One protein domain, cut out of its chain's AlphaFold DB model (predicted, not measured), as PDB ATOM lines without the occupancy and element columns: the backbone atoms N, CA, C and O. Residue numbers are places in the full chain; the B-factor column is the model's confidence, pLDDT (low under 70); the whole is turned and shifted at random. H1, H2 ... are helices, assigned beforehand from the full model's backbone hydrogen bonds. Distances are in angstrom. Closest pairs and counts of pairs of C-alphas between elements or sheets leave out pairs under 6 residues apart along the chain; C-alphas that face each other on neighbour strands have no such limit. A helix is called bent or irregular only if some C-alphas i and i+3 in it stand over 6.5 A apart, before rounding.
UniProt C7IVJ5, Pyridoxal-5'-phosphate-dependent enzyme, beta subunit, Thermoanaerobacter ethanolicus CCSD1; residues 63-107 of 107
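What this domain is: This is residues 63 to 107 of the 107 residues of the protein "Pyridoxal-5'-phosphate-dependent enzyme, beta subunit" of Thermoanaerobacter ethanolicus CCSD1 (UniProt C7IVJ5). Three short helices make a small, compact body: the longest, H1, runs along one side, H2 runs back past it at a slant, and H3 makes a corner with H2, where Gln 97 comes closest to Ala 90, and packs on residues 67 to 71 of H1, with Ile 103 closest to Lys 67. The centres of the three helices make a triangle, and the link of residues 78 to 82 covers the distance from the last residue of H1 to the first of H2. The printed part has 45 residues with three named helices, in the order H1, H2, H3 along the chain, and no named strand; the class is all helix. It is compact, with a radius of gyration of the C-alphas of 9.1 A, and rounded, with spans of 23 by 18 by 17 A.

How they stand to each other: H1, residues 63 to 77, is the longest helix. H3, residues 97 to 105, touches H1, which meets it with residues 67 to 71 alone; the closest C-alphas are those of Lys 67 and Ile 103, 6.6 A apart. H1 and H3 run the same way at a steep tilt of 66 degrees. H2, residues 83 to 92, is close to H1 but not clearly touching it, with 1 pair of C-alphas within 8 A, those of Ile 70 and Leu 89, 7.0 A apart. H1 and H2 run opposite ways at a steep tilt of 43 degrees. H2 and H3 touch, with 9 pairs of C-alphas within 8 A; the closest are those of Ala 90 and Gln 97, 5.3 A apart. The lines of H2 and H3 are about perpendicular, at 75 degrees. In H1, H2 and H3 every O i to N i+4 pair is within hydrogen-bond range.

Where its parts are: H1 begins at C-alpha 63, at (-14.917, -15.078, 34.413), and ends at C-alpha 77, at (-10.046, -12.566, 14.048), 21.1 A from first to last C-alpha. H2, residues 83 to 92, measures 14.1 A. H3, residues 97 to 105, measures 12.4 A and ends at C-alpha 105, at (-23.594, -18.382, 21.383). None of the helices is bent.

The domain as a whole: The two C-alphas farthest apart are those of Asn 64 and Asp 82, 24.2 A. The C-alphas of Leu 63 and Leu 107, the first and last printed residues, are 15.8 A apart; Leu 107 is also the chain's last residue. The printed part has no cut. The links from H1 to H2, of 5 residues, and from H2 to H3, of 4 residues, are both tight. The mean pLDDT of the printed part is 94.5, and no printed residue is under 70.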
ATOM      1  N   LEU A  63     -13.979 -14.652  35.452       93.25
ATOM      2  CA  LEU A  63     -14.917 -15.078  34.413       93.25
ATOM      3  C   LEU A  63     -15.202 -13.949  33.415       93.25
ATOM      4  O   LEU A  63     -15.239 -14.197  32.213       93.25
ATOM      5  N   ASN A  64     -15.353 -12.710  33.899       93.19
ATOM      6  CA  ASN A  64     -15.616 -11.549  33.047       93.19
ATOM      7  C   ASN A  64     -14.421 -11.260  32.137       93.19
ATOM      8  O   ASN A  64     -14.611 -10.960  30.961       93.19
ATOM      9  N   LEU A  65     -13.199 -11.415  32.657       94.38
ATOM     10  CA  LEU A  65     -11.981 -11.275  31.858       94.38
ATOM     11  C   LEU A  65     -11.905 -12.336  30.759       94.38
ATOM     12  O   LEU A  65     -11.668 -11.995  29.605       94.38
ATOM     13  N   LYS A  66     -12.169 -13.607  31.094       95.62
ATOM     14  CA  LYS A  66     -12.197 -14.704  30.113       95.62
ATOM     15  C   LYS A  66     -13.255 -14.465  29.032       95.62
ATOM     16  O   LYS A  66     -12.958 -14.609  27.851       95.62
ATOM     17  N   LYS A  67     -14.464 -14.035  29.425       95.25
ATOM     18  CA  LYS A  67     -15.532 -13.638  28.492       95.25
ATOM     19  C   LYS A  67     -15.064 -12.514  27.569       95.25
ATOM     20  O   LYS A  67     -15.144 -12.656  26.354       95.25
ATOM     21  N   SER A  68     -14.542 -11.423  28.128       95.06
ATOM     22  CA  SER A  68     -14.057 -10.279  27.347       95.06
ATOM     23  C   SER A  68     -12.937 -10.666  26.384       95.06
ATOM     24  O   SER A  68     -12.913 -10.176  25.260       95.06
ATOM     25  N   TYR A  69     -12.032 -11.547  26.804       96.12
ATOM     26  CA  TYR A  69     -10.954 -12.045  25.959       96.12
ATOM     27  C   TYR A  69     -11.497 -12.784  24.732       96.12
ATOM     28  O   TYR A  69     -11.169 -12.414  23.608       96.12
ATOM     29  N   ILE A  70     -12.401 -13.750  24.933       95.50
ATOM     30  CA  ILE A  70     -13.015 -14.512  23.834       95.50
ATOM     31  C   ILE A  70     -13.764 -13.576  22.874       95.50
ATOM     32  O   ILE A  70     -13.601 -13.685  21.659       95.50
ATOM     33  N   LYS A  71     -14.521 -12.605  23.405       95.25
ATOM     34  CA  LYS A  71     -15.212 -11.592  22.588       95.25
ATOM     35  C   LYS A  71     -14.234 -10.763  21.749       95.25
ATOM     36  O   LYS A  71     -14.465 -10.586  20.556       95.25
ATOM     37  N   ASN A  72     -13.124 -10.318  22.340       95.81
ATOM     38  CA  ASN A  72     -12.084  -9.573  21.628       95.81
ATOM     39  C   ASN A  72     -11.430 -10.420  20.528       95.81
ATOM     40  O   ASN A  72     -11.251  -9.932  19.412       95.81
ATOM     41  N   CYS A  73     -11.117 -11.691  20.796       95.00
ATOM     42  CA  CYS A  73     -10.584 -12.596  19.776       95.00
ATOM     43  C   CYS A  73     -11.533 -12.703  18.578       95.00
ATOM     44  O   CYS A  73     -11.100 -12.565  17.438       95.00
ATOM     45  N   ILE A  74     -12.832 -12.871  18.830       94.69
ATOM     46  CA  ILE A  74     -13.836 -12.976  17.766       94.69
ATOM     47  C   ILE A  74     -13.973 -11.659  16.999       94.69
ATOM     48  O   ILE A  74     -14.056 -11.666  15.774       94.69
ATOM     49  N   GLN A  75     -13.939 -10.520  17.692       95.06
ATOM     50  CA  GLN A  75     -14.002  -9.204  17.059       95.06
ATOM     51  C   GLN A  75     -12.804  -8.940  16.130       95.06
ATOM     52  O   GLN A  75     -12.976  -8.335  15.073       95.06
ATOM     53  N   HIS A  76     -11.601  -9.378  16.506       94.38
ATOM     54  CA  HIS A  76     -10.380  -9.115  15.741       94.38
ATOM     55  C   HIS A  76     -10.068 -10.171  14.673       94.38
ATOM     56  O   HIS A  76      -9.499  -9.829  13.637       94.38
ATOM     57  N   PHE A  77     -10.430 -11.436  14.905       92.94
ATOM     58  CA  PHE A  77     -10.046 -12.566  14.048       92.94
ATOM     59  C   PHE A  77     -11.236 -13.289  13.394       92.94
ATOM     60  O   PHE A  77     -11.031 -14.111  12.498       92.94
ATOM     61  N   GLY A  78     -12.469 -12.956  13.784       92.25
ATOM     62  CA  GLY A  78     -13.693 -13.623  13.342       92.25
ATOM     63  C   GLY A  78     -14.059 -14.844  14.190       92.25
ATOM     64  O   GLY A  78     -13.390 -15.181  15.165       92.25
ATOM     65  N   LEU A  79     -15.155 -15.512  13.819       92.94
ATOM     66  CA  LEU A  79     -15.601 -16.730  14.498       92.94
ATOM     67  C   LEU A  79     -14.591 -17.882  14.311       92.94
ATOM     68  O   LEU A  79     -14.001 -17.995  13.230       92.94
ATOM     69  N   PRO A  80     -14.434 -18.763  15.319       91.81
ATOM     70  CA  PRO A  80     -13.655 -19.996  15.203       91.81
ATOM     71  C   PRO A  80     -14.053 -20.809  13.970       91.81
ATOM     72  O   PRO A  80     -15.240 -21.045  13.733       91.81
ATOM     73  N   LYS A  81     -13.066 -21.234  13.176       90.56
ATOM     74  CA  LYS A  81     -13.295 -21.950  11.910       90.56
ATOM     75  C   LYS A  81     -13.384 -23.456  12.108       90.56
ATOM     76  O   LYS A  81     -14.057 -24.134  11.335       90.56
ATOM     77  N   ASP A  82     -12.690 -23.971  13.117       92.81
ATOM     78  CA  ASP A  82     -12.681 -25.386  13.470       92.81
ATOM     79  C   ASP A  82     -12.452 -25.612  14.976       92.81
ATOM     80  O   ASP A  82     -12.260 -24.677  15.757       92.81
ATOM     81  N   ASP A  83     -12.481 -26.876  15.402       93.75
ATOM     82  CA  ASP A  83     -12.323 -27.254  16.811       93.75
ATOM     83  C   ASP A  83     -10.941 -26.920  17.397       93.75
ATOM     84  O   ASP A  83     -10.797 -26.870  18.621       93.75
ATOM     85  N   ARG A  84      -9.915 -26.674  16.572       95.19
ATOM     86  CA  ARG A  84      -8.586 -26.276  17.063       95.19
ATOM     87  C   ARG A  84      -8.627 -24.860  17.612       95.19
ATOM     88  O   ARG A  84      -8.031 -24.622  18.656       95.19
ATOM     89  N   ASP A  85      -9.378 -23.969  16.970       95.31
ATOM     90  CA  ASP A  85      -9.586 -22.599  17.447       95.31
ATOM     91  C   ASP A  85     -10.341 -22.601  18.789       95.31
ATOM     92  O   ASP A  85      -9.962 -21.906  19.731       95.31
ATOM     93  N   ILE A  86     -11.370 -23.448  18.921       96.00
ATOM     94  CA  ILE A  86     -12.124 -23.611  20.177       96.00
ATOM     95  C   ILE A  86     -11.239 -24.189  21.284       96.00
ATOM     96  O   ILE A  86     -11.268 -23.712  22.421       96.00
ATOM     97  N   LYS A  87     -10.442 -25.212  20.962       97.19
ATOM     98  CA  LYS A  87      -9.498 -25.819  21.902       97.19
ATOM     99  C   LYS A  87      -8.445 -24.810  22.358       97.19
ATOM    100  O   LYS A  87      -8.188 -24.727  23.554       97.19
ATOM    101  N   PHE A  88      -7.893 -24.033  21.429       96.31
ATOM    102  CA  PHE A  88      -6.928 -22.981  21.723       96.31
ATOM    103  C   PHE A  88      -7.502 -21.968  22.716       96.31
ATOM    104  O   PHE A  88      -6.904 -21.734  23.762       96.31
ATOM    105  N   LEU A  89      -8.697 -21.436  22.438       96.25
ATOM    106  CA  LEU A  89      -9.347 -20.475  23.330       96.25
ATOM    107  C   LEU A  89      -9.589 -21.067  24.722       96.25
ATOM    108  O   LEU A  89      -9.326 -20.395  25.711       96.25
ATOM    109  N   ALA A  90     -10.031 -22.325  24.809       97.12
ATOM    110  CA  ALA A  90     -10.278 -22.989  26.086       97.12
ATOM    111  C   ALA A  90      -8.996 -23.184  26.910       97.12
ATOM    112  O   ALA A  90      -8.998 -22.947  28.121       97.12
ATOM    113  N   GLU A  91      -7.901 -23.597  26.267       97.25
ATOM    114  CA  GLU A  91      -6.595 -23.752  26.913       97.25
ATOM    115  C   GLU A  91      -6.063 -22.403  27.408       97.25
ATOM    116  O   GLU A  91      -5.643 -22.292  28.565       97.25
ATOM    117  N   ASP A  92      -6.169 -21.365  26.580       95.56
ATOM    118  CA  ASP A  92      -5.659 -20.031  26.887       95.56
ATOM    119  C   ASP A  92      -6.455 -19.350  28.014       95.56
ATOM    120  O   ASP A  92      -5.889 -18.780  28.950       95.56
ATOM    121  N   THR A  93      -7.783 -19.523  28.034       95.44
ATOM    122  CA  THR A  93      -8.623 -19.053  29.146       95.44
ATOM    123  C   THR A  93      -8.641 -19.993  30.348       95.44
ATOM    124  O   THR A  93      -9.355 -19.712  31.320       95.44
ATOM    125  N   LYS A  94      -7.883 -21.100  30.337       96.25
ATOM    126  CA  LYS A  94      -7.933 -22.158  31.366       96.25
ATOM    127  C   LYS A  94      -9.381 -22.505  31.726       96.25
ATOM    128  O   LYS A  94      -9.814 -22.346  32.874       96.25
ATOM    129  N   SER A  95     -10.170 -22.835  30.716       95.31
ATOM    130  CA  SER A  95     -11.585 -23.190  30.819       95.31
ATOM    131  C   SER A  95     -11.878 -24.428  29.974       95.31
ATOM    132  O   SER A  95     -10.966 -25.087  29.483       95.31
ATOM    133  N   SER A  96     -13.157 -24.764  29.819       96.75
ATOM    134  CA  SER A  96     -13.582 -25.866  28.964       96.75
ATOM    135  C   SER A  96     -13.996 -25.371  27.575       96.75
ATOM    136  O   SER A  96     -14.237 -24.177  27.373       96.75
ATOM    137  N   GLN A  97     -14.080 -26.285  26.607       96.38
ATOM    138  CA  GLN A  97     -14.567 -25.946  25.268       96.38
ATOM    139  C   GLN A  97     -16.060 -25.590  25.282       96.38
ATOM    140  O   GLN A  97     -16.503 -24.778  24.477       96.38
ATOM    141  N   GLU A  98     -16.835 -26.170  26.201       96.56
ATOM    142  CA  GLU A  98     -18.256 -25.862  26.398       96.56
ATOM    143  C   GLU A  98     -18.436 -24.400  26.804       96.56
ATOM    144  O   GLU A  98     -19.250 -23.709  26.204       96.56
ATOM    145  N   PHE A  99     -17.613 -23.906  27.733       95.31
ATOM    146  CA  PHE A  99     -17.618 -22.499  28.143       95.31
ATOM    147  C   PHE A  99     -17.331 -21.550  26.971       95.31
ATOM    148  O   PHE A  99     -17.979 -20.517  26.822       95.31
ATOM    149  N   VAL A 100     -16.376 -21.906  26.106       95.69
ATOM    150  CA  VAL A 100     -16.068 -21.113  24.906       95.69
ATOM    151  C   VAL A 100     -17.256 -21.107  23.941       95.69
ATOM    152  O   VAL A 100     -17.638 -20.045  23.454       95.69
ATOM    153  N   ARG A 101     -17.873 -22.271  23.692       95.12
ATOM    154  CA  ARG A 101     -19.058 -22.388  22.825       95.12
ATOM    155  C   ARG A 101     -20.258 -21.612  23.375       95.12
ATOM    156  O   ARG A 101     -20.949 -20.963  22.597       95.12
ATOM    157  N   GLU A 102     -20.469 -21.628  24.689       95.69
ATOM    158  CA  GLU A 102     -21.508 -20.844  25.362       95.69
ATOM    159  C   GLU A 102     -21.311 -19.344  25.106       95.69
ATOM    160  O   GLU A 102     -22.218 -18.681  24.611       95.69
ATOM    161  N   ILE A 103     -20.101 -18.821  25.318       94.25
ATOM    162  CA  ILE A 103     -19.801 -17.397  25.083       94.25
ATOM    163  C   ILE A 103     -19.979 -17.009  23.617       94.25
ATOM    164  O   ILE A 103     -20.459 -15.914  23.334       94.25
ATOM    165  N   ILE A 104     -19.599 -17.891  22.690       92.94
ATOM    166  CA  ILE A 104     -19.810 -17.666  21.256       92.94
ATOM    167  C   ILE A 104     -21.303 -17.606  20.925       92.94
ATOM    168  O   ILE A 104     -21.693 -16.818  20.076       92.94
ATOM    169  N   SER A 105     -22.140 -18.406  21.590       92.00
ATOM    170  CA  SER A 105     -23.594 -18.382  21.383       92.00
ATOM    171  C   SER A 105     -24.301 -17.173  22.013       92.00
ATOM    172  O   SER A 105     -25.411 -16.844  21.606       92.00
ATOM    173  N   GLU A 106     -23.671 -16.517  22.994       89.38
ATOM    174  CA  GLU A 106     -24.156 -15.282  23.632       89.38
ATOM    175  C   GLU A 106     -23.851 -14.006  22.810       89.38
ATOM    176  O   GLU A 106     -24.270 -12.915  23.214       89.38
ATOM    177  N   LEU A 107     -23.067 -14.115  21.728       81.88
ATOM    178  CA  LEU A 107     -22.652 -13.015  20.844       81.88
ATOM    179  C   LEU A 107     -23.614 -12.824  19.667       81.88
ATOM    180  O   LEU A 107     -23.873 -11.641  19.351       81.88
TER     181      LEU A 107